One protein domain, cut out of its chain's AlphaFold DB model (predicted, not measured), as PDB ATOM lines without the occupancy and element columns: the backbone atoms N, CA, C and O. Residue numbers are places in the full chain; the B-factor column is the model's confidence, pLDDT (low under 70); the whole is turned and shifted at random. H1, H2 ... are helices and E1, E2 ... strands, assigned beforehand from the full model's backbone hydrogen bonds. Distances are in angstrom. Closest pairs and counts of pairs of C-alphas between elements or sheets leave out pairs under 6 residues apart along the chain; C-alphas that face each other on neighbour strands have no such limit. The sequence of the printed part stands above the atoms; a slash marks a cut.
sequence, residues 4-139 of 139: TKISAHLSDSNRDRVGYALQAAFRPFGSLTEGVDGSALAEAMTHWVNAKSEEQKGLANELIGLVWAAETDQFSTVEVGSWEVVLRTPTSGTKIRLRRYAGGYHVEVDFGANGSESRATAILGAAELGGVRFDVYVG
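Overview. This is residues 4 to 139 of the 139 residues of an uncharacterized protein of Candidatus Adlerbacteria bacterium GW2011_GWC1_50_9 (UniProt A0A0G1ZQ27). A twisted sheet of six strands makes one layer, and the helices H4, H3, H1 and H5 make a second, covering one face of it in that order from the side of E2 toward that of E6; no named helix covers the other face. The short H2 sits at one end of the helix layer, by Phe 26 of H1, Gly 38 of H3 and Val 67 of H4. The printed part has 136 residues with five named helices and six named strands, in the order E1 H1 H2 H3 H4 E2 E3 E4 E5 H5 E6, and its class is mixed. Across the sheet the order is E2 E3 E4 E5 E1 E6, all antiparallel. The whole is compact, with a radius of gyration of the C-alphas of 13.8 A and a rounded outline of 40 by 38 by 25 A.

Arrangement. Start at E1, residues 4 to 11, an inner strand of the sheet. Go on to H1, residues 17 to 26: it is on the sheet at a height of 8.9 A and lies over E5, residues 104 to 110, where the C-alphas of Ala 25 and Val 109 are the closest at 6.7 A. H2, residues 30 to 33, is only just not on the sheet, with 4 pairs of C-alphas within 10 A. Next comes H3, residues 38 to 48, which touches H1 at a steep tilt of 57 degrees, opposite ways; their closest C-alphas, Gly 19 and Ala 42, are 5.5 A apart. H3 lies over E3, residues 84 to 88, and E4, residues 95 to 101. H4, residues 56 to 68, forms a helical hairpin with H3, closest at C-alphas 44 and 63, 6.1 A. H4 lies over E2, residues 77 to 81, and runs along it at 17 degrees on the local plane. From E2 follow the meander E2 E3 E4 E5, each strand the antiparallel neighbour of the one before: look for N 79 and O 86 at 2.8 A, N 87 and O 96 at 2.8 A, and N 97 and O 108 at 2.8 A. E5 pairs with E1 through N 8 and O 107, 2.8 A. H5, residues 117 to 129, lies over E1 and touches H1 with residues 122 to 127 alone, at a shallow tilt of 29 degrees, opposite ways; C-alphas 24 and 123 are the closest at 5.0 A. E6, residues 135 to 138, is antiparallel to E1, with N 7 and O 135 at 2.9 A. E5, H5 and E6 form a split strand-helix-strand unit, two strands running the same way with E1 between them, and its crossover is right-handed. Every O i to N i+4 pair is within hydrogen-bond range in H1 and H3, and 8 of 9 are in each of H4 and H5; H2 is too short for such a pair.

Along the chain. Find C-alpha 4 at (175.750, 188.769, 243.300); E1 runs from there 23.9 A to C-alpha 11. H1 is 14.5 A long, H2 5.0 A and H3 15.5 A. H4 begins at C-alpha 56, (205.632, 188.920, 251.721), and runs 18.6 A. E2 and E3 measure 13.6 A and 13.3 A, E4 and E5 18.7 A and 19.6 A. H5 spans 18.8 A, and E6 runs 10.2 A to C-alpha 138 at (171.678, 185.079, 243.996).

Size, cuts and confidence. The two C-alphas farthest apart, those of Glu 54 and Gly 139, are 40.6 A apart, while those of Thr 4 and Gly 139, the first and last printed, are 6.0 A apart. The printed part has no cut, and no link is long. The mean pLDDT of the printed part is 92.1, and no printed residue is under 70.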
ATOM      1  N   THR A   4     175.006 187.777 242.511       96.00
ATOM      2  CA  THR A   4     175.750 188.769 243.300       96.00
ATOM      3  C   THR A   4     177.140 188.270 243.646       96.00
ATOM      4  O   THR A   4     178.063 189.071 243.766       96.00
ATOM      5  N   LYS A   5     177.313 186.949 243.732       97.62
ATOM      6  CA  LYS A   5     178.586 186.339 244.088       97.62
ATOM      7  C   LYS A   5     178.726 184.934 243.520       97.62
ATOM      8  O   LYS A   5     177.742 184.207 243.395       97.62
ATOM      9  N   ILE A   6     179.963 184.544 243.238       98.12
ATOM     10  CA  ILE A   6     180.356 183.151 243.019       98.12
ATOM     11  C   ILE A   6     181.576 182.813 243.881       98.12
ATOM     12  O   ILE A   6     182.427 183.675 244.108       98.12
ATOM     13  N   SER A   7     181.676 181.578 244.373       97.94
ATOM     14  CA  SER A   7     182.845 181.143 245.150       97.94
ATOM     15  C   SER A   7     183.251 179.703 244.879       97.94
ATOM     16  O   SER A   7     182.389 178.840 244.786       97.94
ATOM     17  N   ALA A   8     184.548 179.423 244.839       97.81
ATOM     18  CA  ALA A   8     185.090 178.073 244.781       97.81
ATOM     19  C   ALA A   8     185.867 177.757 246.063       97.81
ATOM     20  O   ALA A   8     186.688 178.555 246.525       97.81
ATOM     21  N   HIS A   9     185.625 176.568 246.611       97.19
ATOM     22  CA  HIS A   9     186.390 176.000 247.715       97.19
ATOM     23  C   HIS A   9     187.271 174.873 247.179       97.19
ATOM     24  O   HIS A   9     186.772 173.879 246.654       97.19
ATOM     25  N   LEU A  10     188.585 175.034 247.308       96.69
ATOM     26  CA  LEU A  10     189.575 174.105 246.776       96.69
ATOM     27  C   LEU A  10     190.391 173.545 247.937       96.69
ATOM     28  O   LEU A  10     191.055 174.293 248.645       96.69
ATOM     29  N   SER A  11     190.342 172.234 248.151       95.75
ATOM     30  CA  SER A  11     191.213 171.570 249.127       95.75
ATOM     31  C   SER A  11     192.686 171.683 248.721       95.75
ATOM     32  O   SER A  11     192.998 171.868 247.545       95.75
ATOM     33  N   ASP A  12     193.608 171.490 249.667       91.69
ATOM     34  CA  ASP A  12     195.051 171.447 249.366       91.69
ATOM     35  C   ASP A  12     195.403 170.382 248.301       91.69
ATOM     36  O   ASP A  12     196.334 170.567 247.520       91.69
ATOM     37  N   SER A  13     194.618 169.301 248.202       91.44
ATOM     38  CA  SER A  13     194.766 168.274 247.157       91.44
ATOM     39  C   SER A  13     194.422 168.756 245.740       91.44
ATOM     40  O   SER A  13     194.696 168.038 244.788       91.44
ATOM     41  N   ASN A  14     193.802 169.932 245.604       90.94
ATOM     42  CA  ASN A  14     193.438 170.585 244.344       90.94
ATOM     43  C   ASN A  14     194.153 171.941 244.193       90.94
ATOM     44  O   ASN A  14     193.620 172.869 243.580       90.94
ATOM     45  N   ARG A  15     195.335 172.101 244.805       88.50
ATOM     46  CA  ARG A  15     196.112 173.351 244.769       88.50
ATOM     47  C   ARG A  15     196.427 173.811 243.344       88.50
ATOM     48  O   ARG A  15     196.404 175.007 243.072       88.50
ATOM     49  N   ASP A  16     196.711 172.876 242.447       90.00
ATOM     50  CA  ASP A  16     196.933 173.116 241.018       90.00
ATOM     51  C   ASP A  16     195.742 173.826 240.353       90.00
ATOM     52  O   ASP A  16     195.921 174.669 239.476       90.00
ATOM     53  N   ARG A  17     194.521 173.574 240.840       94.94
ATOM     54  CA  ARG A  17     193.296 174.178 240.304       94.94
ATOM     55  C   ARG A  17     193.040 175.615 240.754       94.94
ATOM     56  O   ARG A  17     192.172 176.278 240.188       94.94
ATOM     57  N   VAL A  18     193.789 176.128 241.734       96.88
ATOM     58  CA  VAL A  18     193.667 177.525 242.194       96.88
ATOM     59  C   VAL A  18     193.984 178.497 241.058       96.88
ATOM     60  O   VAL A  18     193.254 179.469 240.865       96.88
ATOM     61  N   GLY A  19     195.011 178.199 240.255       95.88
ATOM     62  CA  GLY A  19     195.371 179.006 239.088       95.88
ATOM     63  C   GLY A  19     194.234 179.091 238.069       95.88
ATOM     64  O   GLY A  19     193.883 180.187 237.638       95.88
ATOM     65  N   TYR A  20     193.586 177.964 237.755       96.56
ATOM     66  CA  TYR A  20     192.437 177.938 236.842       96.56
ATOM     67  C   TYR A  20     191.244 178.735 237.377       96.56
ATOM     68  O   TYR A  20     190.613 179.476 236.624       96.56
ATOM     69  N   ALA A  21     190.957 178.633 238.679       97.75
ATOM     70  CA  ALA A  21     189.885 179.393 239.317       97.75
ATOM     71  C   ALA A  21     190.115 180.911 239.216       97.75
ATOM     72  O   ALA A  21     189.190 181.662 238.904       97.75
ATOM     73  N   LEU A  22     191.351 181.361 239.451       97.88
ATOM     74  CA  LEU A  22     191.734 182.771 239.378       97.88
ATOM     75  C   LEU A  22     191.730 183.300 237.944       97.88
ATOM     76  O   LEU A  22     191.124 184.332 237.680       97.88
ATOM     77  N   GLN A  23     192.321 182.566 237.000       96.31
ATOM     78  CA  GLN A  23     192.313 182.955 235.588       96.31
ATOM     79  C   GLN A  23     190.884 183.063 235.041       96.31
ATOM     80  O   GLN A  23     190.558 184.022 234.338       96.31
ATOM     81  N   ALA A  24     190.002 182.130 235.416       97.00
ATOM     82  CA  ALA A  24     188.586 182.225 235.086       97.00
ATOM     83  C   ALA A  24     187.954 183.492 235.684       97.00
ATOM     84  O   ALA A  24     187.242 184.199 234.973       97.00
ATOM     85  N   ALA A  25     188.247 183.806 236.952       97.19
ATOM     86  CA  ALA A  25     187.741 184.993 237.637       97.19
ATOM     87  C   ALA A  25     188.216 186.315 237.011       97.19
ATOM     88  O   ALA A  25     187.443 187.269 236.985       97.19
ATOM     89  N   PHE A  26     189.446 186.391 236.494       95.25
ATOM     90  CA  PHE A  26     189.986 187.619 235.892       95.25
ATOM     91  C   PHE A  26     189.440 187.892 234.494       95.25
ATOM     92  O   PHE A  26     189.269 189.047 234.119       95.25
ATOM     93  N   ARG A  27     189.143 186.833 233.731       91.38
ATOM     94  CA  ARG A  27     188.827 186.888 232.297       91.38
ATOM     95  C   ARG A  27     187.818 187.969 231.869       91.38
ATOM     96  O   ARG A  27     188.012 188.536 230.797       91.38
ATOM     97  N   PRO A  28     186.740 188.274 232.618       91.75
ATOM     98  CA  PRO A  28     185.787 189.309 232.206       91.75
ATOM     99  C   PRO A  28     186.276 190.752 232.403       91.75
ATOM    100  O   PRO A  28     185.519 191.678 232.106       91.75
ATOM    101  N   PHE A  29     187.471 190.965 232.961       90.94
ATOM    102  CA  PHE A  29     187.935 192.265 233.440       90.94
ATOM    103  C   PHE A  29     189.226 192.693 232.733       90.94
ATOM    104  O   PHE A  29     190.320 192.313 233.138       90.94
ATOM    105  N   GLY A  30     189.096 193.559 231.719       86.38
ATOM    106  CA  GLY A  30     190.238 194.126 230.987       86.38
ATOM    107  C   GLY A  30     191.270 194.795 231.901       86.38
ATOM    108  O   GLY A  30     192.460 194.562 231.736       86.38
ATOM    109  N   SER A  31     190.823 195.465 232.974       84.88
ATOM    110  CA  SER A  31     191.671 196.082 234.018       84.88
ATOM    111  C   SER A  31     192.568 195.112 234.803       84.88
ATOM    112  O   SER A  31     193.206 195.525 235.774       84.88
ATOM    113  N   LEU A  32     192.543 193.820 234.467       86.62
ATOM    114  CA  LEU A  32     193.393 192.763 235.016       86.62
ATOM    115  C   LEU A  32     194.103 191.934 233.936       86.62
ATOM    116  O   LEU A  32     195.060 191.238 234.263       86.62
ATOM    117  N   THR A  33     193.625 191.941 232.688       85.88
ATOM    118  CA  THR A  33     194.075 190.992 231.652       85.88
ATOM    119  C   THR A  33     194.423 191.635 230.311       85.88
ATOM    120  O   THR A  33     194.939 190.954 229.431       85.88
ATOM    121  N   GLU A  34     194.103 192.907 230.086       87.50
ATOM    122  CA  GLU A  34     194.432 193.587 228.831       87.50
ATOM    123  C   GLU A  34     195.941 193.832 228.754       87.50
ATOM    124  O   GLU A  34     196.519 194.452 229.643       87.50
ATOM    125  N   GLY A  35     196.598 193.271 227.735       81.06
ATOM    126  CA  GLY A  35     198.056 193.346 227.578       81.06
ATOM    127  C   GLY A  35     198.868 192.548 228.612       81.06
ATOM    128  O   GLY A  35     200.094 192.560 228.556       81.06
ATOM    129  N   VAL A  36     198.215 191.821 229.532       81.25
ATOM    130  CA  VAL A  36     198.869 191.087 230.631       81.25
ATOM    131  C   VAL A  36     198.465 189.620 230.641       81.25
ATOM    132  O   VAL A  36     197.300 189.261 230.464       81.25
ATOM    133  N   ASP A  37     199.439 188.755 230.914       83.44
ATOM    134  CA  ASP A  37     199.191 187.342 231.157       83.44
ATOM    135  C   ASP A  37     198.548 187.133 232.540       83.44
ATOM    136  O   ASP A  37     199.197 187.227 233.586       83.44
ATOM    137  N   GLY A  38     197.251 186.816 232.548       87.25
ATOM    138  CA  GLY A  38     196.501 186.531 233.773       87.25
ATOM    139  C   GLY A  38     197.039 185.337 234.574       87.25
ATOM    140  O   GLY A  38     196.723 185.220 235.762       87.25
ATOM    141  N   SER A  39     197.857 184.464 233.972       92.00
ATOM    142  CA  SER A  39     198.523 183.377 234.693       92.00
ATOM    143  C   SER A  39     199.592 183.901 235.657       92.00
ATOM    144  O   SER A  39     199.591 183.487 236.815       92.00
ATOM    145  N   ALA A  40     200.389 184.896 235.255       92.38
ATOM    146  CA  ALA A  40     201.387 185.531 236.118       92.38
ATOM    147  C   ALA A  40     200.734 186.199 237.341       92.38
ATOM    148  O   ALA A  40     201.210 186.065 238.469       92.38
ATOM    149  N   LEU A  41     199.582 186.854 237.149       93.25
ATOM    150  CA  LEU A  41     198.811 187.427 238.256       93.25
ATOM    151  C   LEU A  41     198.254 186.343 239.196       93.25
ATOM    152  O   LEU A  41     198.324 186.484 240.419       93.25
ATOM    153  N   ALA A  42     197.722 185.245 238.649       95.69
ATOM    154  CA  ALA A  42     197.222 184.124 239.446       95.69
ATOM    155  C   ALA A  42     198.343 183.456 240.263       95.69
ATOM    156  O   ALA A  42     198.140 183.108 241.433       95.69
ATOM    157  N   GLU A  43     199.525 183.304 239.665       94.94
ATOM    158  CA  GLU A  43     200.729 182.792 240.317       94.94
ATOM    159  C   GLU A  43     201.189 183.714 241.438       94.94
ATOM    160  O   GLU A  43     201.374 183.239 242.556       94.94
ATOM    161  N   ALA A  44     201.275 185.024 241.197       93.81
ATOM    162  CA  ALA A  44     201.663 185.998 242.212       93.81
ATOM    163  C   ALA A  44     200.691 186.009 243.407       93.81
ATOM    164  O   ALA A  44     201.120 185.994 244.564       93.81
ATOM    165  N   MET A  45     199.375 185.949 243.156       96.06
ATOM    166  CA  MET A  45     198.377 185.856 244.231       96.06
ATOM    167  C   MET A  45     198.539 184.558 245.023       96.06
ATOM    168  O   MET A  45     198.506 184.560 246.256       96.06
ATOM    169  N   THR A  46     198.744 183.444 244.321       95.56
ATOM    170  CA  THR A  46     198.967 182.137 244.942       95.56
ATOM    171  C   THR A  46     200.270 182.125 245.739       95.56
ATOM    172  O   THR A  46     200.307 181.572 246.836       95.56
ATOM    173  N   HIS A  47     201.336 182.744 245.238       94.06
ATOM    174  CA  HIS A  47     202.614 182.848 245.927       94.06
ATOM    175  C   HIS A  47     202.451 183.634 247.228       94.06
ATOM    176  O   HIS A  47     202.808 183.113 248.282       94.06
ATOM    177  N   TRP A  48     201.797 184.800 247.188       94.81
ATOM    178  CA  TRP A  48     201.520 185.604 248.379       94.81
ATOM    179  C   TRP A  48     200.835 184.805 249.492       94.81
ATOM    180  O   TRP A  48     201.329 184.757 250.618       94.81
ATOM    181  N   VAL A  49     199.719 184.128 249.187       95.00
ATOM    182  CA  VAL A  49     198.947 183.394 250.209       95.00
ATOM    183  C   VAL A  49     199.636 182.113 250.691       95.00
ATOM    184  O   VAL A  49     199.106 181.438 251.567       95.00
ATOM    185  N   ASN A  50     200.780 181.739 250.115       92.94
ATOM    186  CA  ASN A  50     201.602 180.615 250.565       92.94
ATOM    187  C   ASN A  50     202.930 181.066 251.197       92.94
ATOM    188  O   ASN A  50     203.582 180.255 251.853       92.94
ATOM    189  N   ALA A  51     203.332 182.320 250.983       91.56
ATOM    190  CA  ALA A  51     204.610 182.860 251.415       91.56
ATOM    191  C   ALA A  51     204.677 183.026 252.933       91.56
ATOM    192  O   ALA A  51     203.674 183.297 253.604       91.56
ATOM    193  N   LYS A  52     205.888 182.914 253.481       85.44
ATOM    194  CA  LYS A  52     206.134 183.255 254.884       85.44
ATOM    195  C   LYS A  52     206.171 184.772 255.052       85.44
ATOM    196  O   LYS A  52     206.465 185.513 254.119       85.44
ATOM    197  N   SER A  53     205.935 185.241 256.277       83.31
ATOM    198  CA  SER A  53     205.842 186.679 256.579       83.31
ATOM    199  C   SER A  53     207.072 187.494 256.147       83.31
ATOM    200  O   SER A  53     206.939 188.679 255.860       83.31
ATOM    201  N   GLU A  54     208.256 186.882 256.109       83.75
ATOM    202  CA  GLU A  54     209.518 187.522 255.714       83.75
ATOM    203  C   GLU A  54     209.640 187.774 254.198       83.75
ATOM    204  O   GLU A  54     210.272 188.744 253.785       83.75
ATOM    205  N   GLU A  55     208.973 186.966 253.372       85.25
ATOM    206  CA  GLU A  55     208.992 187.053 251.901       85.25
ATOM    207  C   GLU A  55     207.904 188.002 251.368       85.25
ATOM    208  O   GLU A  55     208.043 188.597 250.298       85.25
ATOM    209  N   GLN A  56     206.830 188.194 252.142       85.31
ATOM    210  CA  GLN A  56     205.632 188.920 251.721       85.31
ATOM    211  C   GLN A  56     205.927 190.344 251.230       85.31
ATOM    212  O   GLN A  56     205.412 190.750 250.195       85.31
ATOM    213  N   LYS A  57     206.810 191.110 251.879       80.44
ATOM    214  CA  LYS A  57     207.049 192.514 251.485       80.44
ATOM    215  C   LYS A  57     207.487 192.675 250.017       80.44
ATOM    216  O   LYS A  57     207.077 193.643 249.379       80.44
ATOM    217  N   GLY A  58     208.296 191.754 249.486       83.56
ATOM    218  CA  GLY A  58     208.710 191.776 248.077       83.56
ATOM    219  C   GLY A  58     207.556 191.448 247.127       83.56
ATOM    220  O   GLY A  58     207.363 192.132 246.125       83.56
ATOM    221  N   LEU A  59     206.733 190.471 247.510       89.50
ATOM    222  CA  LEU A  59     205.604 189.978 246.721       89.50
ATOM    223  C   LEU A  59     204.460 190.993 246.594       89.50
ATOM    224  O   LEU A  59     203.781 191.021 245.572       89.50
ATOM    225  N   ALA A  60     204.250 191.859 247.594       87.50
ATOM    226  CA  ALA A  60     203.245 192.928 247.496       87.50
ATOM    227  C   ALA A  60     203.544 193.883 246.329       87.50
ATOM    228  O   ALA A  60     202.640 194.247 245.580       87.50
ATOM    229  N   ASN A  61     204.809 194.282 246.170       87.75
ATOM    230  CA  ASN A  61     205.209 195.198 245.100       87.75
ATOM    231  C   ASN A  61     205.089 194.538 243.725       87.75
ATOM    232  O   ASN A  61     204.658 195.185 242.776       87.75
ATOM    233  N   GLU A  62     205.438 193.254 243.629       90.62
ATOM    234  CA  GLU A  62     205.277 192.462 242.408       90.62
ATOM    235  C   GLU A  62     203.802 192.365 241.992       90.62
ATOM    236  O   GLU A  62     203.464 192.656 240.846       90.62
ATOM    237  N   LEU A  63     202.908 192.064 242.940       91.12
ATOM    238  CA  LEU A  63     201.462 192.026 242.711       91.12
ATOM    239  C   LEU A  63     200.912 193.357 242.191       91.12
ATOM    240  O   LEU A  63     200.152 193.374 241.225       91.12
ATOM    241  N   ILE A  64     201.293 194.474 242.819       90.38
ATOM    242  CA  ILE A  64     200.869 195.810 242.378       90.38
ATOM    243  C   ILE A  64     201.401 196.097 240.970       90.38
ATOM    244  O   ILE A  64     200.648 196.564 240.120       90.38
ATOM    245  N   GLY A  65     202.672 195.772 240.710       89.62
ATOM    246  CA  GLY A  65     203.298 195.945 239.402       89.62
ATOM    247  C   GLY A  65     202.571 195.185 238.293       89.62
ATOM    248  O   GLY A  65     202.294 195.767 237.250       89.62
ATOM    249  N   LEU A  66     202.193 193.925 238.533       90.06
ATOM    250  CA  LEU A  66     201.443 193.111 237.569       90.06
ATOM    251  C   LEU A  66     200.048 193.677 237.282       90.06
ATOM    252  O   LEU A  66     199.633 193.730 236.129       90.06
ATOM    253  N   VAL A  67     199.330 194.135 238.311       88.00
ATOM    254  CA  VAL A  67     197.989 194.720 238.132       88.00
ATOM    255  C   VAL A  67     198.050 196.047 237.374       88.00
ATOM    256  O   VAL A  67     197.150 196.353 236.597       88.00
ATOM    257  N   TRP A  68     199.104 196.837 237.575       88.56
ATOM    258  CA  TRP A  68     199.292 198.119 236.885       88.56
ATOM    259  C   TRP A  68     199.958 197.994 235.516       88.56
ATOM    260  O   TRP A  68     199.989 198.968 234.770       88.56
ATOM    261  N   ALA A  69     200.460 196.811 235.165       86.50
ATOM    262  CA  ALA A  69     200.964 196.527 233.827       86.50
ATOM    263  C   ALA A  69     199.839 196.353 232.793       86.50
ATOM    264  O   ALA A  69     200.129 196.324 231.601       86.50
ATOM    265  N   ALA A  70     198.578 196.231 233.230       83.75
ATOM    266  CA  ALA A  70     197.442 196.112 232.326       83.75
ATOM    267  C   ALA A  70     197.307 197.375 231.464       83.75
ATOM    268  O   ALA A  70     197.285 198.489 231.989       83.75
ATOM    269  N   GLU A  71     197.197 197.195 230.149       82.81
ATOM    270  CA  GLU A  71     197.115 198.270 229.154       82.81
ATOM    271  C   GLU A  71     195.720 198.911 229.152       82.81
ATOM    272  O   GLU A  71     194.978 198.838 228.180       82.81
ATOM    273  N   THR A  72     195.339 199.526 230.272       79.38
ATOM    274  CA  THR A  72     194.008 200.110 230.476       79.38
ATOM    275  C   THR A  72     194.093 201.528 231.018       79.38
ATOM    276  O   THR A  72     195.084 201.938 231.620       79.38
ATOM    277  N   ASP A  73     193.013 202.279 230.849       74.06
ATOM    278  CA  ASP A  73     192.824 203.626 231.375       74.06
ATOM    279  C   ASP A  73     192.388 203.655 232.855       74.06
ATOM    280  O   ASP A  73     192.414 204.716 233.485       74.06
ATOM    281  N   GLN A  74     192.016 202.508 233.440       78.81
ATOM    282  CA  GLN A  74     191.632 202.390 234.849       78.81
ATOM    283  C   GLN A  74     192.222 201.140 235.511       78.81
ATOM    284  O   GLN A  74     191.911 200.010 235.141       78.81
ATOM    285  N   PHE A  75     192.976 201.335 236.594       82.06
ATOM    286  CA  PHE A  75     193.639 200.240 237.302       82.06
ATOM    287  C   PHE A  75     192.797 199.643 238.425       82.06
ATOM    288  O   PHE A  75     192.097 200.344 239.160       82.06
ATOM    289  N   SER A  76     192.921 198.329 238.601       88.56
ATOM    290  CA  SER A  76     192.364 197.640 239.764       88.56
ATOM    291  C   SER A  76     193.194 197.940 241.019       88.56
ATOM    292  O   SER A  76     194.411 198.118 240.946       88.56
ATOM    293  N   THR A  77     192.558 197.986 242.191       92.69
ATOM    294  CA  THR A  77     193.282 198.133 243.465       92.69
ATOM    295  C   THR A  77     193.658 196.770 244.034       92.69
ATOM    296  O   THR A  77     192.919 195.800 243.853       92.69
ATOM    297  N   VAL A  78     194.776 196.715 244.760       93.88
ATOM    298  CA  VAL A  78     195.278 195.509 245.430       93.88
ATOM    299  C   VAL A  78     195.264 195.732 246.939       93.88
ATOM    300  O   VAL A  78     195.860 196.685 247.435       93.88
ATOM    301  N   GLU A  79     194.599 194.847 247.670       94.69
ATOM    302  CA  GLU A  79     194.615 194.787 249.130       94.69
ATOM    303  C   GLU A  79     195.204 193.432 249.541       94.69
ATOM    304  O   GLU A  79     194.785 192.386 249.039       94.69
ATOM    305  N   VAL A  80     196.180 193.434 250.449       92.38
ATOM    306  CA  VAL A  80     196.842 192.209 250.918       92.38
ATOM    307  C   VAL A  80     196.723 192.068 252.433       92.38
ATOM    308  O   VAL A  80     196.930 193.019 253.184       92.38
ATOM    309  N   GLY A  81     196.388 190.861 252.884       90.12
ATOM    310  CA  GLY A  81     196.399 190.438 254.284       90.12
ATOM    311  C   GLY A  81     197.296 189.215 254.476       90.12
ATOM    312  O   GLY A  81     197.816 188.669 253.508       90.12
ATOM    313  N   SER A  82     197.460 188.733 255.713       87.06
ATOM    314  CA  SER A  82     198.447 187.681 256.037       87.06
ATOM    315  C   SER A  82     198.337 186.402 255.198       87.06
ATOM    316  O   SER A  82     199.352 185.764 254.950       87.06
ATOM    317  N   TRP A  83     197.128 186.036 254.763       93.06
ATOM    318  CA  TRP A  83     196.846 184.847 253.944       93.06
ATOM    319  C   TRP A  83     195.783 185.128 252.876       93.06
ATOM    320  O   TRP A  83     195.053 184.231 252.453       93.06
ATOM    321  N   GLU A  84     195.636 186.393 252.494       96.25
ATOM    322  CA  GLU A  84     194.566 186.856 251.616       96.25
ATOM    323  C   GLU A  84     195.085 187.917 250.647       96.25
ATOM    324  O   GLU A  84     195.876 188.775 251.032       96.25
ATOM    325  N   VAL A  85     194.601 187.867 249.407       97.12
ATOM    326  CA  VAL A  85     194.725 188.945 248.423       97.12
ATOM    327  C   VAL A  85     193.335 189.274 247.900       97.12
ATOM    328  O   VAL A  85     192.575 188.371 247.545       97.12
ATOM    329  N   VAL A  86     193.013 190.560 247.826       97.62
ATOM    330  CA  VAL A  86     191.786 191.076 247.223       97.62
ATOM    331  C   VAL A  86     192.155 192.047 246.111       97.62
ATOM    332  O   VAL A  86     192.863 193.028 246.329       97.62
ATOM    333  N   LEU A  87     191.637 191.785 244.918       96.31
ATOM    334  CA  LEU A  87     191.654 192.705 243.791       96.31
ATOM    335  C   LEU A  87     190.288 193.370 243.673       96.31
ATOM    336  O   LEU A  87     189.261 192.709 243.844       96.31
ATOM    337  N   ARG A  88     190.251 194.658 243.338       95.94
ATOM    338  CA  ARG A  88     188.994 195.364 243.078       95.94
ATOM    339  C   ARG A  88     189.036 196.107 241.758       95.94
ATOM    340  O   ARG A  88     189.870 196.981 241.557       95.94
ATOM    341  N   THR A  89     188.081 195.783 240.895       92.94
ATOM    342  CA  THR A  89     187.922 196.433 239.588       92.94
ATOM    343  C   THR A  89     187.432 197.879 239.751       92.94
ATOM    344  O   THR A  89     186.537 198.122 240.571       92.94
ATOM    345  N   PRO A  90     187.961 198.842 238.981       87.06
ATOM    346  CA  PRO A  90     187.724 200.271 239.201       87.06
ATOM    347  C   PRO A  90     186.295 200.715 238.864       87.06
ATOM    348  O   PRO A  90     185.695 201.476 239.618       87.06
ATOM    349  N   THR A  91     185.706 200.213 237.773       84.94
ATOM    350  CA  THR A  91     184.377 200.659 237.316       84.94
ATOM    351  C   THR A  91     183.235 199.964 238.058       84.94
ATOM    352  O   THR A  91     182.301 200.604 238.534       84.94
ATOM    353  N   SER A  92     183.278 198.631 238.152       87.19
ATOM    354  CA  SER A  92     182.198 197.851 238.771       87.19
ATOM    355  C   SER A  92     182.339 197.670 240.277       87.19
ATOM    356  O   SER A  92     181.398 197.198 240.913       87.19
ATOM    357  N   GLY A  93     183.507 197.967 240.850       91.81
ATOM    358  CA  GLY A  93     183.797 197.681 242.253       91.81
ATOM    359  C   GLY A  93     183.797 196.186 242.597       91.81
ATOM    360  O   GLY A  93     183.826 195.852 243.784       91.81
ATOM    361  N   THR A  94     183.758 195.305 241.585       95.38
ATOM    362  CA  THR A  94     183.773 193.846 241.744       95.38
ATOM    363  C   THR A  94     185.050 193.438 242.451       95.38
ATOM    364  O   THR A  94     186.133 193.857 242.030       95.38
ATOM    365  N   LYS A  95     184.908 192.641 243.508       97.44
ATOM    366  CA  LYS A  95     186.026 192.126 244.292       97.44
ATOM    367  C   LYS A  95     186.347 190.712 243.850       97.44
ATOM    368  O   LYS A  95     185.441 189.893 243.729       97.44
ATOM    369  N   ILE A  96     187.626 190.427 243.666       98.00
ATOM    370  CA  ILE A  96     188.146 189.087 243.418       98.00
ATOM    371  C   ILE A  96     189.093 188.770 244.564       98.00
ATOM    372  O   ILE A  96     190.102 189.448 244.735       98.00
ATOM    373  N   ARG A  97     188.754 187.776 245.381       98.31
ATOM    374  CA  ARG A  97     189.522 187.405 246.570       98.31
ATOM    375  C   ARG A  97     190.115 186.016 246.400       98.31
ATOM    376  O   ARG A  97     189.396 185.085 246.052       98.31
ATOM    377  N   LEU A  98     191.386 185.875 246.761       98.44
ATOM    378  CA  LEU A  98     192.007 184.600 247.101       98.44
ATOM    379  C   LEU A  98     192.333 184.591 248.588       98.44
ATOM    380  O   LEU A  98     193.030 185.481 249.067       98.44
ATOM    381  N   ARG A  99     191.903 183.557 249.307       97.69
ATOM    382  CA  ARG A  99     192.269 183.345 250.709       97.69
ATOM    383  C   ARG A  99     192.753 181.919 250.934       97.69
ATOM    384  O   ARG A  99     192.076 180.977 250.531       97.69
ATOM    385  N   ARG A 100     193.874 181.758 251.638       96.06
ATOM    386  CA  ARG A 100     194.323 180.467 252.182       96.06
ATOM    387  C   ARG A 100     193.752 180.259 253.586       96.06
ATOM    388  O   ARG A 100     193.668 181.187 254.393       96.06
ATOM    389  N   TYR A 101     193.362 179.028 253.886       93.69
ATOM    390  CA  TYR A 101     192.985 178.578 255.224       93.69
ATOM    391  C   TYR A 101     193.527 177.165 255.471       93.69
ATOM    392  O   TYR A 101     194.110 176.542 254.584       93.69
ATOM    393  N   ALA A 102     193.388 176.654 256.696       91.44
ATOM    394  CA  ALA A 102     193.846 175.307 257.021       91.44
ATOM    395  C   ALA A 102     193.107 174.264 256.160       91.44
ATOM    396  O   ALA A 102     191.893 174.117 256.275       91.44
ATOM    397  N   GLY A 103     193.845 173.555 255.303       91.44
ATOM    398  CA  GLY A 103     193.305 172.511 254.431       91.44
ATOM    399  C   GLY A 103     192.858 172.974 253.040       91.44
ATOM    400  O   GLY A 103     192.358 172.137 252.281       91.44
ATOM    401  N   GLY A 104     193.010 174.255 252.673       96.25
ATOM    402  CA  GLY A 104     192.680 174.690 251.315       96.25
ATOM    403  C   GLY A 104     192.656 176.195 251.043       96.25
ATOM    404  O   GLY A 104     193.260 177.014 251.740       96.25
ATOM    405  N   TYR A 105     191.934 176.535 249.980       98.06
ATOM    406  CA  TYR A 105     191.835 177.852 249.371       98.06
ATOM    407  C   TYR A 105     190.380 178.212 249.083       98.06
ATOM    408  O   TYR A 105     189.549 177.361 248.762       98.06
ATOM    409  N   HIS A 106     190.088 179.503 249.166       97.94
ATOM    410  CA  HIS A 106     188.813 180.085 248.785       97.94
ATOM    411  C   HIS A 106     189.051 181.143 247.712       97.94
ATOM    412  O   HIS A 106     189.799 182.095 247.951       97.94
ATOM    413  N   VAL A 107     188.410 180.974 246.557       98.31
ATOM    414  CA  VAL A 107     188.357 181.985 245.496       98.31
ATOM    415  C   VAL A 107     186.945 182.549 245.458       98.31
ATOM    416  O   VAL A 107     185.990 181.795 245.309       98.31
ATOM    417  N   GLU A 108     186.805 183.863 245.589       98.38
ATOM    418  CA  GLU A 108     185.513 184.557 245.590       98.38
ATOM    419  C   GLU A 108     185.504 185.645 244.521       98.38
ATOM    420  O   GLU A 108     186.465 186.404 244.408       98.38
ATOM    421  N   VAL A 109     184.400 185.757 243.781       98.19
ATOM    422  CA  VAL A 109     184.094 186.925 242.951       98.19
ATOM    423  C   VAL A 109     182.786 187.524 243.444       98.19
ATOM    424  O   VAL A 109     181.723 186.919 243.301       98.19
ATOM    425  N   ASP A 110     182.874 188.706 244.041       97.56
ATOM    426  CA  ASP A 110     181.756 189.465 244.598       97.56
ATOM    427  C   ASP A 110     181.451 190.659 243.688       97.56
ATOM    428  O   ASP A 110     182.188 191.650 243.646       97.56
ATOM    429  N   PHE A 111     180.353 190.558 242.939       95.56
ATOM    430  CA  PHE A 111     179.851 191.608 242.051       95.56
ATOM    431  C   PHE A 111     179.109 192.721 242.810       95.56
ATOM    432  O   PHE A 111     178.711 193.721 242.205       95.56
ATOM    433  N   GLY A 112     178.905 192.557 244.119       91.00
ATOM    434  CA  GLY A 112     178.207 193.492 244.984       91.00
ATOM    435  C   GLY A 112     176.726 193.646 244.650       91.00
ATOM    436  O   GLY A 112     176.110 192.841 243.945       91.00
ATOM    437  N   ALA A 113     176.152 194.748 245.135       86.06
ATOM    438  CA  ALA A 113     174.733 195.055 244.987       86.06
ATOM    439  C   ALA A 113     174.284 195.225 243.533       86.06
ATOM    440  O   ALA A 113     173.084 195.222 243.293       86.06
ATOM    441  N   ASN A 114     175.195 195.364 242.564       82.81
ATOM    442  CA  ASN A 114     174.863 195.491 241.144       82.81
ATOM    443  C   ASN A 114     174.758 194.140 240.432       82.81
ATOM    444  O   ASN A 114     173.943 194.030 239.516       82.81
ATOM    445  N   GLY A 115     175.442 193.100 240.929       88.94
ATOM    446  CA  GLY A 115     175.413 191.749 240.365       88.94
ATOM    447  C   GLY A 115     175.876 191.681 238.903       88.94
ATOM    448  O   GLY A 115     176.035 192.695 238.226       88.94
ATOM    449  N   SER A 116     176.097 190.475 238.381       93.56
ATOM    450  CA  SER A 116     176.301 190.291 236.942       93.56
ATOM    451  C   SER A 116     176.090 188.844 236.504       93.56
ATOM    452  O   SER A 116     176.962 187.998 236.678       93.56
ATOM    453  N   GLU A 117     174.945 188.562 235.881       94.19
ATOM    454  CA  GLU A 117     174.642 187.229 235.336       94.19
ATOM    455  C   GLU A 117     175.568 186.861 234.165       94.19
ATOM    456  O   GLU A 117     176.065 185.736 234.094       94.19
ATOM    457  N   SER A 118     175.869 187.823 233.286       94.31
ATOM    458  CA  SER A 118     176.732 187.609 232.119       94.31
ATOM    459  C   SER A 118     178.182 187.322 232.511       94.31
ATOM    460  O   SER A 118     178.761 186.345 232.036       94.31
ATOM    461  N   ARG A 119     178.765 188.123 233.416       95.00
ATOM    462  CA  ARG A 119     180.139 187.895 233.891       95.00
ATOM    463  C   ARG A 119     180.232 186.619 234.711       95.00
ATOM    464  O   ARG A 119     181.167 185.857 234.503       95.00
ATOM    465  N   ALA A 120     179.262 186.357 235.591       96.06
ATOM    466  CA  ALA A 120     179.226 185.111 236.347       96.06
ATOM    467  C   ALA A 120     179.222 183.901 235.408       96.06
ATOM    468  O   ALA A 120     180.094 183.052 235.522       96.06
ATOM    469  N   THR A 121     178.322 183.863 234.423       95.88
ATOM    470  CA  THR A 121     178.249 182.760 233.448       95.88
ATOM    471  C   THR A 121     179.561 182.568 232.684       95.88
ATOM    472  O   THR A 121     180.010 181.436 232.521       95.88
ATOM    473  N   ALA A 122     180.217 183.657 232.267       95.56
ATOM    474  CA  ALA A 122     181.516 183.582 231.599       95.56
ATOM    475  C   ALA A 122     182.610 182.975 232.498       95.56
ATOM    476  O   ALA A 122     183.403 182.157 232.029       95.56
ATOM    477  N   ILE A 123     182.633 183.336 233.787       97.25
ATOM    478  CA  ILE A 123     183.577 182.774 234.762       97.25
ATOM    479  C   ILE A 123     183.278 181.294 235.002       97.25
ATOM    480  O   ILE A 123     184.197 180.483 234.958       97.25
ATOM    481  N   LEU A 124     182.008 180.930 235.208       97.25
ATOM    482  CA  LEU A 124     181.590 179.542 235.429       97.25
ATOM    483  C   LEU A 124     182.004 178.645 234.256       97.25
ATOM    484  O   LEU A 124     182.646 177.620 234.474       97.25
ATOM    485  N   GLY A 125     181.717 179.068 233.020       96.62
ATOM    486  CA  GLY A 125     182.095 178.314 231.826       96.62
ATOM    487  C   GLY A 125     183.612 178.192 231.648       96.62
ATOM    488  O   GLY A 125     184.102 177.134 231.267       96.62
ATOM    489  N   ALA A 126     184.383 179.240 231.959       95.38
ATOM    490  CA  ALA A 126     185.845 179.177 231.901       95.38
ATOM    491  C   ALA A 126     186.440 178.272 232.996       95.38
ATOM    492  O   ALA A 126     187.383 177.529 232.731       95.38
ATOM    493  N   ALA A 127     185.885 178.316 234.208       96.12
ATOM    494  CA  ALA A 127     186.321 177.505 235.340       96.12
ATOM    495  C   ALA A 127     186.053 176.008 235.121       96.12
ATOM    496  O   ALA A 127     186.898 175.177 235.460       96.12
ATOM    497  N   GLU A 128     184.917 175.664 234.510       95.81
ATOM    498  CA  GLU A 128     184.539 174.280 234.216       95.81
ATOM    499  C   GLU A 128     185.543 173.592 233.278       95.81
ATOM    500  O   GLU A 128     185.910 172.440 233.513       95.81
ATOM    501  N   LEU A 129     186.090 174.320 232.295       93.50
ATOM    502  CA  LEU A 129     187.158 173.820 231.416       93.50
ATOM    503  C   LEU A 129     188.444 173.468 232.184       93.50
ATOM    504  O   LEU A 129     189.182 172.578 231.771       93.50
ATOM    505  N   GLY A 130     188.700 174.147 233.306       90.00
ATOM    506  CA  GLY A 130     189.801 173.861 234.233       90.00
ATOM    507  C   GLY A 130     189.438 172.875 235.351       90.00
ATOM    508  O   GLY A 130     190.206 172.710 236.299       90.00
ATOM    509  N   GLY A 131     188.256 172.250 235.297       94.00
ATOM    510  CA  GLY A 131     187.780 171.320 236.322       94.00
ATOM    511  C   GLY A 131     187.482 171.979 237.675       94.00
ATOM    512  O   GLY A 131     187.538 171.307 238.710       94.00
ATOM    513  N   VAL A 132     187.192 173.281 237.698       96.81
ATOM    514  CA  VAL A 132     186.826 174.026 238.908       96.81
ATOM    515  C   VAL A 132     185.325 174.275 238.924       96.81
ATOM    516  O   VAL A 132     184.755 174.785 237.962       96.81
ATOM    517  N   ARG A 133     184.685 173.974 240.056       96.12
ATOM    518  CA  ARG A 133     183.278 174.293 240.295       96.12
ATOM    519  C   ARG A 133     183.164 175.467 241.262       96.12
ATOM    520  O   ARG A 133     183.764 175.444 242.333       96.12
ATOM    521  N   PHE A 134     182.366 176.456 240.879       97.31
ATOM    522  CA  PHE A 134     181.971 177.564 241.740       97.31
ATOM    523  C   PHE A 134     180.524 177.373 242.201       97.31
ATOM    524  O   PHE A 134     179.649 177.001 241.417       97.31
ATOM    525  N   ASP A 135     180.274 177.678 243.466       97.62
ATOM    526  CA  ASP A 135     178.945 177.887 244.021       97.62
ATOM    527  C   ASP A 135     178.430 179.270 243.617       97.62
ATOM    528  O   ASP A 135     179.197 180.234 243.543       97.62
ATOM    529  N   VAL A 136     177.126 179.373 243.365       96.75
ATOM    530  CA  VAL A 136     176.473 180.589 242.867       96.75
ATOM    531  C   VAL A 136     175.528 181.140 243.922       96.75
ATOM    532  O   VAL A 136     174.703 180.414 244.471       96.75
ATOM    533  N   TYR A 137     175.614 182.446 244.160       95.25
ATOM    534  CA  TYR A 137     174.774 183.161 245.110       95.25
ATOM    535  C   TYR A 137     173.966 184.218 244.369       95.25
ATOM    536  O   TYR A 137     174.502 185.045 243.623       95.25
ATOM    537  N   VAL A 138     172.659 184.176 244.594       91.50
ATOM    538  CA  VAL A 138     171.678 185.079 243.996       91.50
ATOM    539  C   VAL A 138     171.108 186.004 245.060       91.50
ATOM    540  O   VAL A 138     170.982 185.605 246.218       91.50
ATOM    541  N   GLY A 139     170.790 187.240 244.676       78.19
ATOM    542  CA  GLY A 139     170.228 188.259 245.565       78.19
ATOM    543  C   GLY A 139     169.333 189.248 244.848       78.19
ATOM    544  O   GLY A 139     169.154 189.112 243.615       78.19
TER     545      GLY A 139